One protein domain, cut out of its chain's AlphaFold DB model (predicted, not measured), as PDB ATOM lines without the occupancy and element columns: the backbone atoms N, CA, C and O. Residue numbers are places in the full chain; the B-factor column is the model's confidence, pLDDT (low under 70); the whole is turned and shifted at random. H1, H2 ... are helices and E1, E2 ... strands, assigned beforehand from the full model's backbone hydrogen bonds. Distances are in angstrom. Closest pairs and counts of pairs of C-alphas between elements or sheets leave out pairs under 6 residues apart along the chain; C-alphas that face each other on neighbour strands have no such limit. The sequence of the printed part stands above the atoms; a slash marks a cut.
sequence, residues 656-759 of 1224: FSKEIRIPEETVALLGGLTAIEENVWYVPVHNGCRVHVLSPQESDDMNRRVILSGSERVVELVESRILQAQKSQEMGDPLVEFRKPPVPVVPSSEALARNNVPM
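This is residues 656 to 759 of the 1224 residues of the protein "Peroxin/Ferlin domain-containing protein" of Penicilliopsis zonata CBS 506.65 (UniProt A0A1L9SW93). Picture a strongly twisted wall of four antiparallel strands with the long helix H2 and the short helix H1 over one face, and no named helix over the other. After H2 a long stretch with no named element, residues 731 to 748, leads to the small helix H3, which is apart from the sheet and from both other helices. The printed part has 104 residues, with three named helices and four named strands in the order E1 H1 E2 E3 E4 H2 H3; across the sheet the strands run E1 E4 E3 E2. The class is mixed, helices and strands, and the whole is compact, with a radius of gyration of the C-alphas of 13.9 A and spans of 41 by 32 by 19 A.

Find C-alpha 656 at (56.222, 23.230, -15.993); from there E1 runs through residues 656 to 662, 19.0 A long. H1 follows at residues 664 to 671, 10.3 A. Next come E2, residues 679 to 683, 13.0 A, and E3, residues 689 to 693, 12.9 A. E4 spans residues 704 to 710, 19.7 A. Look for C-alpha 712 at (51.885, 25.649, -13.823), where H2 begins; it runs to residue 730, 26.8 A away. H3, residues 749 to 754, 8.8 A, ends at C-alpha 754, (57.187, -6.662, -17.120).

Begin at edge strand E1, antiparallel to E4: N 658 and O 708 are 3.0 A apart, within hydrogen-bond range. E4 and E3 are a hairpin, with N 692 and O 707 at 3.0 A. E3 and E2, the other edge strand, are a hairpin too, with N 691 and O 681 at 2.9 A. E2, E3 and E4 form a meander, each strand the antiparallel neighbour of the one before. H1 and H2 are on the same face of the sheet, which gives two layers, helices over strands. H2, at a height over the sheet of 9.0 A, lies over E4 and runs along the strands, at 25 degrees to E4 on the local plane; the closest C-alphas of the two are those of Leu 708 and Val 715, 6.1 A apart. H1, at a height of 9.4 A, lies only just over E3, where 3 of its C-alphas fall, and runs slantwise to the strands, at 41 degrees to E3 on the local plane. H1 and H2 only just touch, with 3 pairs of C-alphas within 8 A, the closest Thr 666 and Gln 726 at 6.5 A; H2 does so with residues 725 to 729 alone. Their tilt is steep, 58 degrees, opposite ways. In H1, H2 and H3, every O i to N i+4 pair is within hydrogen-bond range.

The two C-alphas farthest apart are those of His 686 and Pro 758, 41.5 A. The printed part has no cut. The link from H2 to H3 is long, 18 residues. Mean pLDDT of the printed part is 83.6; look under 70 at residues 673 to 676, 687 and 737.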
ATOM      1  N   PHE A 656      56.638  24.162 -17.035       80.62
ATOM      2  CA  PHE A 656      56.222  23.230 -15.993       80.62
ATOM      3  C   PHE A 656      55.667  21.968 -16.661       80.62
ATOM      4  O   PHE A 656      54.876  22.068 -17.606       80.62
ATOM      5  N   SER A 657      56.089  20.797 -16.190       85.50
ATOM      6  CA  SER A 657      55.588  19.502 -16.644       85.50
ATOM      7  C   SER A 657      55.147  18.658 -15.454       85.50
ATOM      8  O   SER A 657      55.843  18.580 -14.443       85.50
ATOM      9  N   LYS A 658      53.979  18.026 -15.585       90.69
ATOM     10  CA  LYS A 658      53.395  17.137 -14.579       90.69
ATOM     11  C   LYS A 658      52.972  15.840 -15.249       90.69
ATOM     12  O   LYS A 658      52.312  15.867 -16.287       90.69
ATOM     13  N   GLU A 659      53.364  14.720 -14.661       91.69
ATOM     14  CA  GLU A 659      52.874  13.405 -15.063       91.69
ATOM     15  C   GLU A 659      51.586  13.089 -14.295       91.69
ATOM     16  O   GLU A 659      51.515  13.285 -13.081       91.69
ATOM     17  N   ILE A 660      50.570  12.613 -15.012       92.12
ATOM     18  CA  ILE A 660      49.301  12.129 -14.466       92.12
ATOM     19  C   ILE A 660      48.964  10.759 -15.066       92.12
ATOM     20  O   ILE A 660      49.458  10.389 -16.135       92.12
ATOM     21  N   ARG A 661      48.115   9.998 -14.372       90.94
ATOM     22  CA  ARG A 661      47.635   8.679 -14.803       90.94
ATOM     23  C   ARG A 661      46.163   8.776 -15.190       90.94
ATOM     24  O   ARG A 661      45.376   9.374 -14.458       90.94
ATOM     25  N   ILE A 662      45.802   8.235 -16.351       90.12
ATOM     26  CA  ILE A 662      44.465   8.371 -16.942       90.12
ATOM     27  C   ILE A 662      43.963   6.988 -17.409       90.12
ATOM     28  O   ILE A 662      44.698   6.317 -18.133       90.12
ATOM     29  N   PRO A 663      42.737   6.553 -17.055       88.81
ATOM     30  CA  PRO A 663      42.129   5.349 -17.623       88.81
ATOM     31  C   PRO A 663      41.989   5.445 -19.146       88.81
ATOM     32  O   PRO A 663      41.720   6.516 -19.698       88.81
ATOM     33  N   GLU A 664      42.159   4.328 -19.848       85.50
ATOM     34  CA  GLU A 664      42.198   4.311 -21.313       85.50
ATOM     35  C   GLU A 664      40.843   4.744 -21.934       85.50
ATOM     36  O   GLU A 664      40.814   5.366 -22.994       85.50
ATOM     37  N   GLU A 665      39.717   4.532 -21.241       85.19
ATOM     38  CA  GLU A 665      38.388   5.044 -21.616       85.19
ATOM     39  C   GLU A 665      38.243   6.574 -21.481       85.19
ATOM     40  O   GLU A 665      37.434   7.191 -22.178       85.19
ATOM     41  N   THR A 666      39.035   7.221 -20.624       88.31
ATOM     42  CA  THR A 666      39.113   8.690 -20.544       88.31
ATOM     43  C   THR A 666      40.054   9.234 -21.623       88.31
ATOM     44  O   THR A 666      39.781  10.282 -22.204       88.31
ATOM     45  N   VAL A 667      41.132   8.509 -21.958       88.06
ATOM     46  CA  VAL A 667      41.984   8.837 -23.119       88.06
ATOM     47  C   VAL A 667      41.165   8.792 -24.417       88.06
ATOM     48  O   VAL A 667      41.252   9.724 -25.219       88.06
ATOM     49  N   ALA A 668      40.304   7.779 -24.579       84.44
ATOM     50  CA  ALA A 668      39.337   7.685 -25.675       84.44
ATOM     51  C   ALA A 668      38.402   8.906 -25.738       84.44
ATOM     52  O   ALA A 668      38.273   9.537 -26.786       84.44
ATOM     53  N   LEU A 669      37.805   9.300 -24.607       85.94
ATOM     54  CA  LEU A 669      36.904  10.456 -24.529       85.94
ATOM     55  C   LEU A 669      37.573  11.783 -24.931       85.94
ATOM     56  O   LEU A 669      36.918  12.641 -25.519       85.94
ATOM     57  N   LEU A 670      38.863  11.957 -24.633       87.75
ATOM     58  CA  LEU A 670      39.594  13.200 -24.899       87.75
ATOM     59  C   LEU A 670      40.237  13.258 -26.297       87.75
ATOM     60  O   LEU A 670      40.368  14.347 -26.856       87.75
ATOM     61  N   GLY A 671      40.667  12.114 -26.843       81.94
ATOM     62  CA  GLY A 671      41.436  12.030 -28.093       81.94
ATOM     63  C   GLY A 671      40.752  11.305 -29.259       81.94
ATOM     64  O   GLY A 671      41.291  11.338 -30.368       81.94
ATOM     65  N   GLY A 672      39.613  10.642 -29.026       76.38
ATOM     66  CA  GLY A 672      38.867   9.807 -29.980       76.38
ATOM     67  C   GLY A 672      39.572   8.495 -30.333       76.38
ATOM     68  O   GLY A 672      39.086   7.402 -30.056       76.38
ATOM     69  N   LEU A 673      40.760   8.593 -30.926       68.19
ATOM     70  CA  LEU A 673      41.516   7.449 -31.429       68.19
ATOM     71  C   LEU A 673      42.332   6.750 -30.330       68.19
ATOM     72  O   LEU A 673      43.285   7.314 -29.794       68.19
ATOM     73  N   THR A 674      41.987   5.490 -30.059       59.69
ATOM     74  CA  THR A 674      42.602   4.635 -29.023       59.69
ATOM     75  C   THR A 674      43.697   3.701 -29.547       59.69
ATOM     76  O   THR A 674      44.585   3.307 -28.798       59.69
ATOM     77  N   ALA A 675      43.692   3.371 -30.840       60.81
ATOM     78  CA  ALA A 675      44.641   2.442 -31.466       60.81
ATOM     79  C   ALA A 675      45.973   3.110 -31.889       60.81
ATOM     80  O   ALA A 675      46.450   2.899 -33.005       60.81
ATOM     81  N   ILE A 676      46.546   3.971 -31.036       68.31
ATOM     82  CA  ILE A 676      47.775   4.736 -31.317       68.31
ATOM     83  C   ILE A 676      48.812   4.498 -30.212       68.31
ATOM     84  O   ILE A 676      48.470   4.480 -29.027       68.31
ATOM     85  N   GLU A 677      50.087   4.376 -30.597       76.50
ATOM     86  CA  GLU A 677      51.212   4.320 -29.657       76.50
ATOM     87  C   GLU A 677      51.341   5.640 -28.865       76.50
ATOM     88  O   GLU A 677      51.060   5.670 -27.668       76.50
ATOM     89  N   GLU A 678      51.689   6.748 -29.527       87.12
ATOM     90  CA  GLU A 678      51.846   8.081 -28.915       87.12
ATOM     91  C   GLU A 678      50.780   9.061 -29.441       87.12
ATOM     92  O   GLU A 678      50.615   9.190 -30.656       87.12
ATOM     93  N   ASN A 679      50.094   9.809 -28.563       90.69
ATOM     94  CA  ASN A 679      49.119  10.830 -28.982       90.69
ATOM     95  C   ASN A 679      49.365  12.191 -28.303       90.69
ATOM     96  O   ASN A 679      49.340  12.311 -27.078       90.69
ATOM     97  N   VAL A 680      49.594  13.230 -29.111       92.06
ATOM     98  CA  VAL A 680      49.826  14.619 -28.691       92.06
ATOM     99  C   VAL A 680      48.697  15.502 -29.206       92.06
ATOM    100  O   VAL A 680      48.333  15.433 -30.378       92.06
ATOM    101  N   TRP A 681      48.207  16.402 -28.361       92.88
ATOM    102  CA  TRP A 681      47.398  17.546 -28.785       92.88
ATOM    103  C   TRP A 681      47.625  18.739 -27.854       92.88
ATOM    104  O   TRP A 681      48.309  18.639 -26.830       92.88
ATOM    105  N   TYR A 682      47.055  19.887 -28.217       90.56
ATOM    106  CA  TYR A 682      47.119  21.105 -27.419       90.56
ATOM    107  C   TYR A 682      45.717  21.508 -26.970       90.56
ATOM    108  O   TYR A 682      44.813  21.658 -27.786       90.56
ATOM    109  N   VAL A 683      45.521  21.704 -25.666       88.06
ATOM    110  CA  VAL A 683      44.259  22.242 -25.143       88.06
ATOM    111  C   VAL A 683      44.251  23.764 -25.357       88.06
ATOM    112  O   VAL A 683      45.210  24.427 -24.936       88.06
ATOM    113  N   PRO A 684      43.200  24.346 -25.973       82.06
ATOM    114  CA  PRO A 684      43.109  25.778 -26.267       82.06
ATOM    115  C   PRO A 684      42.747  26.600 -25.015       82.06
ATOM    116  O   PRO A 684      41.655  27.145 -24.877       82.06
ATOM    117  N   VAL A 685      43.698  26.682 -24.090       81.75
ATOM    118  CA  VAL A 685      43.712  27.570 -22.916       81.75
ATOM    119  C   VAL A 685      44.817  28.622 -23.075       81.75
ATOM    120  O   VAL A 685      45.652  28.512 -23.972       81.75
ATOM    121  N   HIS A 686      44.834  29.661 -22.230       70.44
ATOM    122  CA  HIS A 686      45.856  30.715 -22.285       70.44
ATOM    123  C   HIS A 686      47.274  30.111 -22.253       70.44
ATOM    124  O   HIS A 686      47.535  29.194 -21.480       70.44
ATOM    125  N   ASN A 687      48.180  30.591 -23.112       68.06
ATOM    126  CA  ASN A 687      49.523  30.033 -23.377       68.06
ATOM    127  C   ASN A 687      49.586  28.581 -23.917       68.06
ATOM    128  O   ASN A 687      50.659  28.151 -24.343       68.06
ATOM    129  N   GLY A 688      48.467  27.849 -23.954       81.00
ATOM    130  CA  GLY A 688      48.364  26.462 -24.408       81.00
ATOM    131  C   GLY A 688      48.923  25.430 -23.418       81.00
ATOM    132  O   GLY A 688      49.972  25.623 -22.803       81.00
ATOM    133  N   CYS A 689      48.241  24.288 -23.298       88.56
ATOM    134  CA  CYS A 689      48.762  23.110 -22.599       88.56
ATOM    135  C   CYS A 689      48.984  21.980 -23.607       88.56
ATOM    136  O   CYS A 689      48.035  21.596 -24.288       88.56
ATOM    137  N   ARG A 690      50.205  21.443 -23.700       91.38
ATOM    138  CA  ARG A 690      50.483  20.220 -24.467       91.38
ATOM    139  C   ARG A 690      50.120  19.021 -23.599       91.38
ATOM    140  O   ARG A 690      50.724  18.839 -22.540       91.38
ATOM    141  N   VAL A 691      49.191  18.203 -24.079       92.19
ATOM    142  CA  VAL A 691      48.890  16.877 -23.530       92.19
ATOM    143  C   VAL A 691      49.681  15.857 -24.342       92.19
ATOM    144  O   VAL A 691      49.686  15.922 -25.571       92.19
ATOM    145  N   HIS A 692      50.379  14.946 -23.667       92.06
ATOM    146  CA  HIS A 692      51.181  13.904 -24.302       92.06
ATOM    147  C   HIS A 692      50.882  12.547 -23.678       92.06
ATOM    148  O   HIS A 692      51.353  12.246 -22.584       92.06
ATOM    149  N   VAL A 693      50.093  11.744 -24.384       90.81
ATOM    150  CA  VAL A 693      49.830  10.345 -24.054       90.81
ATOM    151  C   VAL A 693      51.004   9.514 -24.571       90.81
ATOM    152  O   VAL A 693      51.274   9.527 -25.773       90.81
ATOM    153  N   LEU A 694      51.707   8.840 -23.658       89.12
ATOM    154  CA  LEU A 694      52.891   8.023 -23.955       89.12
ATOM    155  C   LEU A 694      52.518   6.684 -24.611       89.12
ATOM    156  O   LEU A 694      51.337   6.348 -24.722       89.12
ATOM    157  N   SER A 695      53.518   5.885 -24.997       85.44
ATOM    158  CA  SER A 695      53.313   4.517 -25.498       85.44
ATOM    159  C   SER A 695      52.550   3.634 -24.488       85.44
ATOM    160  O   SER A 695      52.804   3.732 -23.282       85.44
ATOM    161  N   PRO A 696      51.673   2.700 -24.921       83.31
ATOM    162  CA  PRO A 696      51.070   1.722 -24.012       83.31
ATOM    163  C   PRO A 696      52.137   0.882 -23.295       83.31
ATOM    164  O   PRO A 696      51.932   0.442 -22.167       83.31
ATOM    165  N   GLN A 697      53.302   0.694 -23.930       80.12
ATOM    166  CA  GLN A 697      54.431  -0.067 -23.393       80.12
ATOM    167  C   GLN A 697      55.193   0.652 -22.265       80.12
ATOM    168  O   GLN A 697      55.993   0.001 -21.588       80.12
ATOM    169  N   GLU A 698      54.963   1.951 -22.057       81.44
ATOM    170  CA  GLU A 698      55.589   2.760 -20.995       81.44
ATOM    171  C   GLU A 698      54.712   2.893 -19.740       81.44
ATOM    172  O   GLU A 698      55.143   3.489 -18.754       81.44
ATOM    173  N   SER A 699      53.486   2.359 -19.771       80.31
ATOM    174  CA  SER A 699      52.518   2.454 -18.671       80.31
ATOM    175  C   SER A 699      52.899   1.533 -17.510       80.31
ATOM    176  O   SER A 699      53.153   0.348 -17.719       80.31
ATOM    177  N   ASP A 700      52.931   2.069 -16.287       75.31
ATOM    178  CA  ASP A 700      53.391   1.310 -15.118       75.31
ATOM    179  C   ASP A 700      52.303   0.400 -14.521       75.31
ATOM    180  O   ASP A 700      52.604  -0.693 -14.037       75.31
ATOM    181  N   ASP A 701      51.045   0.849 -14.570       77.44
ATOM    182  CA  ASP A 701      49.861   0.175 -14.029       77.44
ATOM    183  C   ASP A 701      48.764   0.002 -15.109       77.44
ATOM    184  O   ASP A 701      49.056  -0.018 -16.305       77.44
ATOM    185  N   MET A 702      47.496  -0.184 -14.715       81.19
ATOM    186  CA  MET A 702      46.380  -0.299 -15.672       81.19
ATOM    187  C   MET A 702      45.995   1.032 -16.344       81.19
ATOM    188  O   MET A 702      45.170   1.030 -17.253       81.19
ATOM    189  N   ASN A 703      46.549   2.162 -15.908       86.31
ATOM    190  CA  ASN A 703      46.268   3.480 -16.461       86.31
ATOM    191  C   ASN A 703      47.367   3.903 -17.434       86.31
ATOM    192  O   ASN A 703      48.551   3.603 -17.267       86.31
ATOM    193  N   ARG A 704      46.983   4.709 -18.415       87.25
ATOM    194  CA  ARG A 704      47.913   5.325 -19.348       87.25
ATOM    195  C   ARG A 704      48.649   6.482 -18.677       87.25
ATOM    196  O   ARG A 704      48.031   7.343 -18.042       87.25
ATOM    197  N   ARG A 705      49.971   6.529 -18.841       89.88
ATOM    198  CA  ARG A 705      50.800   7.663 -18.400       89.88
ATOM    199  C   ARG A 705      50.681   8.820 -19.386       89.88
ATOM    200  O   ARG A 705      50.832   8.640 -20.597       89.88
ATOM    201  N   VAL A 706      50.408  10.012 -18.859       91.06
ATOM    202  CA  VAL A 706      50.178  11.223 -19.652       91.06
ATOM    203  C   VAL A 706      50.959  12.389 -19.056       91.06
ATOM    204  O   VAL A 706      50.820  12.715 -17.880       91.06
ATOM    205  N   ILE A 707      51.779  13.042 -19.879       91.88
ATOM    206  CA  ILE A 707      52.559  14.219 -19.488       91.88
ATOM    207  C   ILE A 707      51.813  15.477 -19.935       91.88
ATOM    208  O   ILE A 707      51.663  15.739 -21.131       91.88
ATOM    209  N   LEU A 708      51.385  16.287 -18.968       92.44
ATOM    210  CA  LEU A 708      50.930  17.655 -19.195       92.44
ATOM    211  C   LEU A 708      52.136  18.597 -19.189       92.44
ATOM    212  O   LEU A 708      53.034  18.455 -18.358       92.44
ATOM    213  N   SER A 709      52.171  19.577 -20.094       89.56
ATOM    214  CA  SER A 709      53.241  20.586 -20.108       89.56
ATOM    215  C   SER A 709      52.774  21.966 -20.578       89.56
ATOM    216  O   SER A 709      52.052  22.102 -21.568       89.56
ATOM    217  N   GLY A 710      53.193  23.010 -19.858       88.19
ATOM    218  CA  GLY A 710      52.742  24.387 -20.070       88.19
ATOM    219  C   GLY A 710      53.294  25.355 -19.020       88.19
ATOM    220  O   GLY A 710      54.440  25.231 -18.590       88.19
ATOM    221  N   SER A 711      52.471  26.319 -18.606       88.62
ATOM    222  CA  SER A 711      52.670  27.039 -17.338       88.62
ATOM    223  C   SER A 711      51.901  26.320 -16.225       88.62
ATOM    224  O   SER A 711      50.889  25.683 -16.503       88.62
ATOM    225  N   GLU A 712      52.383  26.401 -14.988       88.56
ATOM    226  CA  GLU A 712      51.885  25.649 -13.823       88.56
ATOM    227  C   GLU A 712      50.357  25.729 -13.663       88.56
ATOM    228  O   GLU A 712      49.662  24.738 -13.880       88.56
ATOM    229  N   ARG A 713      49.818  26.943 -13.492       87.06
ATOM    230  CA  ARG A 713      48.371  27.215 -13.383       87.06
ATOM    231  C   ARG A 713      47.528  26.775 -14.591       87.06
ATOM    232  O   ARG A 713      46.314  26.614 -14.491       87.06
ATOM    233  N   VAL A 714      48.154  26.587 -15.754       89.44
ATOM    234  CA  VAL A 714      47.505  26.072 -16.972       89.44
ATOM    235  C   VAL A 714      47.498  24.541 -16.991       89.44
ATOM    236  O   VAL A 714      46.534  23.946 -17.466       89.44
ATOM    237  N   VAL A 715      48.532  23.903 -16.439       90.31
ATOM    238  CA  VAL A 715      48.577  22.452 -16.222       90.31
ATOM    239  C   VAL A 715      47.561  22.039 -15.151       90.31
ATOM    240  O   VAL A 715      46.774  21.136 -15.416       90.31
ATOM    241  N   GLU A 716      47.467  22.759 -14.029       91.25
ATOM    242  CA  GLU A 716      46.435  22.550 -12.992       91.25
ATOM    243  C   GLU A 716      45.000  22.692 -13.543       91.25
ATOM    244  O   GLU A 716      44.102  21.905 -13.226       91.25
ATOM    245  N   LEU A 717      44.765  23.680 -14.417       91.94
ATOM    246  CA  LEU A 717      43.463  23.888 -15.058       91.94
ATOM    247  C   LEU A 717      43.094  22.746 -16.019       91.94
ATOM    248  O   LEU A 717      41.920  22.409 -16.161       91.94
ATOM    249  N   VAL A 718      44.071  22.147 -16.704       92.25
ATOM    250  CA  VAL A 718      43.822  21.014 -17.607       92.25
ATOM    251  C   VAL A 718      43.674  19.708 -16.829       92.25
ATOM    252  O   VAL A 718      42.769  18.933 -17.125       92.25
ATOM    253  N   GLU A 719      44.470  19.502 -15.785       93.62
ATOM    254  CA  GLU A 719      44.329  18.385 -14.849       93.62
ATOM    255  C   GLU A 719      42.952  18.374 -14.169       93.62
ATOM    256  O   GLU A 719      42.267  17.355 -14.193       93.62
ATOM    257  N   SER A 720      42.483  19.510 -13.640       92.81
ATOM    258  CA  SER A 720      41.151  19.602 -13.017       92.81
ATOM    259  C   SER A 720      40.006  19.318 -13.999       92.81
ATOM    260  O   SER A 720      39.032  18.670 -13.615       92.81
ATOM    261  N   ARG A 721      40.138  19.700 -15.277       91.94
ATOM    262  CA  ARG A 721      39.190  19.317 -16.344       91.94
ATOM    263  C   ARG A 721      39.215  17.817 -16.657       91.94
ATOM    264  O   ARG A 721      38.158  17.232 -16.871       91.94
ATOM    265  N   ILE A 722      40.392  17.188 -16.659       92.44
ATOM    266  CA  ILE A 722      40.537  15.733 -16.852       92.44
ATOM    267  C   ILE A 722      39.904  14.977 -15.674       92.44
ATOM    268  O   ILE A 722      39.101  14.072 -15.891       92.44
ATOM    269  N   LEU A 723      40.182  15.399 -14.436       92.06
ATOM    270  CA  LEU A 723      39.574  14.845 -13.221       92.06
ATOM    271  C   LEU A 723      38.046  15.042 -13.194       92.06
ATOM    272  O   LEU A 723      37.321  14.184 -12.692       92.06
ATOM    273  N   GLN A 724      37.533  16.149 -13.740       90.56
ATOM    274  CA  GLN A 724      36.092  16.368 -13.894       90.56
ATOM    275  C   GLN A 724      35.478  15.398 -14.917       90.56
ATOM    276  O   GLN A 724      34.448  14.795 -14.625       90.56
ATOM    277  N   ALA A 725      36.120  15.197 -16.074       88.00
ATOM    278  CA  ALA A 725      35.660  14.241 -17.084       88.00
ATOM    279  C   ALA A 725      35.633  12.798 -16.544       88.00
ATOM    280  O   ALA A 725      34.643  12.094 -16.741       88.00
ATOM    281  N   GLN A 726      36.662  12.393 -15.787       89.62
ATOM    282  CA  GLN A 726      36.690  11.110 -15.075       89.62
ATOM    283  C   GLN A 726      35.500  10.979 -14.116       89.62
ATOM    284  O   GLN A 726      34.757  10.004 -14.197       89.62
ATOM    285  N   LYS A 727      35.243  11.986 -13.270       89.44
ATOM    286  CA  LYS A 727      34.094  11.971 -12.348       89.44
ATOM    287  C   LYS A 727      32.751  11.850 -13.074       89.44
ATOM    288  O   LYS A 727      31.907  11.087 -12.619       89.44
ATOM    289  N   SER A 728      32.544  12.527 -14.205       86.44
ATOM    290  CA  SER A 728      31.318  12.349 -15.004       86.44
ATOM    291  C   SER A 728      31.206  10.944 -15.619       86.44
ATOM    292  O   SER A 728      30.112  10.380 -15.630       86.44
ATOM    293  N   GLN A 729      32.318  10.333 -16.057       87.75
ATOM    294  CA  GLN A 729      32.341   8.927 -16.499       87.75
ATOM    295  C   GLN A 729      32.012   7.950 -15.354       87.75
ATOM    296  O   GLN A 729      31.319   6.960 -15.584       87.75
ATOM    297  N   GLU A 730      32.469   8.227 -14.128       86.00
ATOM    298  CA  GLU A 730      32.215   7.397 -12.939       86.00
ATOM    299  C   GLU A 730      30.805   7.556 -12.365       86.00
ATOM    300  O   GLU A 730      30.216   6.571 -11.927       86.00
ATOM    301  N   MET A 731      30.229   8.759 -12.423       86.12
ATOM    302  CA  MET A 731      28.824   9.006 -12.074       86.12
ATOM    303  C   MET A 731      27.838   8.462 -13.123       86.12
ATOM    304  O   MET A 731      26.630   8.497 -12.896       86.12
ATOM    305  N   GLY A 732      28.325   7.960 -14.266       80.56
ATOM    306  CA  GLY A 732      27.486   7.407 -15.332       80.56
ATOM    307  C   GLY A 732      26.629   8.454 -16.049       80.56
ATOM    308  O   GLY A 732      25.545   8.119 -16.528       80.56
ATOM    309  N   ASP A 733      27.102   9.704 -16.102       81.25
ATOM    310  CA  ASP A 733      26.393  10.857 -16.666       81.25
ATOM    311  C   ASP A 733      25.843  10.540 -18.077       81.25
ATOM    312  O   ASP A 733      26.615  10.172 -18.974       81.25
ATOM    313  N   PRO A 734      24.518  10.652 -18.311       75.38
ATOM    314  CA  PRO A 734      23.919  10.286 -19.587       75.38
ATOM    315  C   PRO A 734      24.368  11.168 -20.758       75.38
ATOM    316  O   PRO A 734      24.196  10.735 -21.898       75.38
ATOM    317  N   LEU A 735      24.941  12.351 -20.497       74.88
ATOM    318  CA  LEU A 735      25.493  13.258 -21.508       74.88
ATOM    319  C   LEU A 735      26.917  12.879 -21.952       74.88
ATOM    320  O   LEU A 735      27.412  13.433 -22.933       74.88
ATOM    321  N   VAL A 736      27.584  11.942 -21.267       77.88
ATOM    322  CA  VAL A 736      28.920  11.464 -21.653       77.88
ATOM    323  C   VAL A 736      28.802  10.270 -22.599       77.88
ATOM    324  O   VAL A 736      28.337   9.193 -22.223       77.88
ATOM    325  N   GLU A 737      29.267  10.455 -23.837       68.75
ATOM    326  CA  GLU A 737      29.183   9.449 -24.906       68.75
ATOM    327  C   GLU A 737      29.973   8.169 -24.579       68.75
ATOM    328  O   GLU A 737      29.450   7.062 -24.706       68.75
ATOM    329  N   PHE A 738      31.220   8.306 -24.111       71.75
ATOM    330  CA  PHE A 738      32.042   7.177 -23.667       71.75
ATOM    331  C   PHE A 738      31.890   6.959 -22.161       71.75
ATOM    332  O   PHE A 738      32.633   7.519 -21.354       71.75
ATOM    333  N   ARG A 739      30.919   6.128 -21.779       77.31
ATOM    334  CA  ARG A 739      30.720   5.686 -20.389       77.31
ATOM    335  C   ARG A 739      31.821   4.720 -19.943       77.31
ATOM    336  O   ARG A 739      32.401   4.014 -20.768       77.31
ATOM    337  N   LYS A 740      32.065   4.651 -18.630       80.00
ATOM    338  CA  LYS A 740      33.001   3.688 -18.028       80.00
ATOM    339  C   LYS A 740      32.573   2.245 -18.371       80.00
ATOM    340  O   LYS A 740      31.412   1.900 -18.130       80.00
ATOM    341  N   PRO A 741      33.448   1.403 -18.952       78.88
ATOM    342  CA  PRO A 741      33.087   0.037 -19.315       78.88
ATOM    343  C   PRO A 741      32.895  -0.842 -18.063       78.88
ATOM    344  O   PRO A 741      33.541  -0.607 -17.041       78.88
ATOM    345  N   PRO A 742      32.063  -1.902 -18.126       78.25
ATOM    346  CA  PRO A 742      31.804  -2.790 -16.984       78.25
ATOM    347  C   PRO A 742      32.994  -3.696 -16.618       78.25
ATOM    348  O   PRO A 742      32.918  -4.464 -15.663       78.25
ATOM    349  N   VAL A 743      34.072  -3.649 -17.404       81.25
ATOM    350  CA  VAL A 743      35.269  -4.487 -17.296       81.25
ATOM    351  C   VAL A 743      36.485  -3.613 -17.635       81.25
ATOM    352  O   VAL A 743      36.442  -2.945 -18.674       81.25
ATOM    353  N   PRO A 744      37.568  -3.621 -16.830       78.69
ATOM    354  CA  PRO A 744      38.717  -2.737 -17.033       78.69
ATOM    355  C   PRO A 744      39.380  -2.942 -18.400       78.69
ATOM    356  O   PRO A 744      39.600  -4.078 -18.832       78.69
ATOM    357  N   VAL A 745      39.721  -1.824 -19.045       80.31
ATOM    358  CA  VAL A 745      40.546  -1.786 -20.259       80.31
ATOM    359  C   VAL A 745      42.010  -1.891 -19.841       80.31
ATOM    360  O   VAL A 745      42.443  -1.170 -18.946       80.31
ATOM    361  N   VAL A 746      42.789  -2.767 -20.479       78.94
ATOM    362  CA  VAL A 746      44.233  -2.897 -20.203       78.94
ATOM    363  C   VAL A 746      45.045  -2.291 -21.359       78.94
ATOM    364  O   VAL A 746      44.974  -2.838 -22.459       78.94
ATOM    365  N   PRO A 747      45.851  -1.225 -21.142       75.19
ATOM    366  CA  PRO A 747      46.623  -0.577 -22.211       75.19
ATOM    367  C   PRO A 747      47.675  -1.487 -22.861       75.19
ATOM    368  O   PRO A 747      47.836  -1.485 -24.078       75.19
ATOM    369  N   SER A 748      48.400  -2.286 -22.068       77.44
ATOM    370  CA  SER A 748      49.381  -3.249 -22.581       77.44
ATOM    371  C   SER A 748      49.564  -4.440 -21.641       77.44
ATOM    372  O   SER A 748      50.055  -4.300 -20.521       77.44
ATOM    373  N   SER A 749      49.237  -5.643 -22.119       75.94
ATOM    374  CA  SER A 749      49.543  -6.899 -21.419       75.94
ATOM    375  C   SER A 749      51.049  -7.108 -21.212       75.94
ATOM    376  O   SER A 749      51.456  -7.656 -20.189       75.94
ATOM    377  N   GLU A 750      51.878  -6.637 -22.148       72.50
ATOM    378  CA  GLU A 750      53.343  -6.726 -22.079       72.50
ATOM    379  C   GLU A 750      53.949  -5.750 -21.057       72.50
ATOM    380  O   GLU A 750      55.057  -5.982 -20.574       72.50
ATOM    381  N   ALA A 751      53.260  -4.655 -20.717       76.75
ATOM    382  CA  ALA A 751      53.673  -3.740 -19.651       76.75
ATOM    383  C   ALA A 751      53.361  -4.314 -18.262       76.75
ATOM    384  O   ALA A 751      54.276  -4.469 -17.452       76.75
ATOM    385  N   LEU A 752      52.115  -4.750 -18.027       79.94
ATOM    386  CA  LEU A 752      51.723  -5.399 -16.766       79.94
ATOM    387  C   LEU A 752      52.625  -6.604 -16.444       79.94
ATOM    388  O   LEU A 752      53.086  -6.740 -15.313       79.94
ATOM    389  N   ALA A 753      52.936  -7.434 -17.449       77.00
ATOM    390  CA  ALA A 753      53.818  -8.589 -17.289       77.00
ATOM    391  C   ALA A 753      55.260  -8.210 -16.898       77.00
ATOM    392  O   ALA A 753      55.832  -8.848 -16.016       77.00
ATOM    393  N   ARG A 754      55.846  -7.160 -17.498       78.50
ATOM    394  CA  ARG A 754      57.187  -6.662 -17.120       78.50
ATOM    395  C   ARG A 754      57.226  -6.113 -15.693       78.50
ATOM    396  O   ARG A 754      58.225  -6.289 -15.001       78.50
ATOM    397  N   ASN A 755      56.134  -5.497 -15.251       79.56
ATOM    398  CA  ASN A 755      56.034  -4.848 -13.944       79.56
ATOM    399  C   ASN A 755      55.522  -5.786 -12.833       79.56
ATOM    400  O   ASN A 755      55.322  -5.343 -11.705       79.56
ATOM    401  N   ASN A 756      55.326  -7.078 -13.129       80.25
ATOM    402  CA  ASN A 756      54.748  -8.089 -12.229       80.25
ATOM    403  C   ASN A 756      53.349  -7.724 -11.684       80.25
ATOM    404  O   ASN A 756      52.950  -8.179 -10.612       80.25
ATOM    405  N   VAL A 757      52.584  -6.919 -12.427       80.81
ATOM    406  CA  VAL A 757      51.207  -6.548 -12.074       80.81
ATOM    407  C   VAL A 757      50.271  -7.703 -12.462       80.81
ATOM    408  O   VAL A 757      50.291  -8.128 -13.622       80.81
ATOM    409  N   PRO A 758      49.434  -8.228 -11.542       78.62
ATOM    410  CA  PRO A 758      48.545  -9.346 -11.841       78.62
ATOM    411  C   PRO A 758      47.532  -8.960 -12.926       78.62
ATOM    412  O   PRO A 758      46.772  -8.003 -12.787       78.62
ATOM    413  N   MET A 759      47.527  -9.716 -14.024       75.25
ATOM    414  CA  MET A 759      46.679  -9.431 -15.179       75.25
ATOM    415  C   MET A 759      45.224  -9.856 -14.903       75.25
ATOM    416  O   MET A 759      45.000 -11.021 -14.569       75.25
TER     417      MET A 759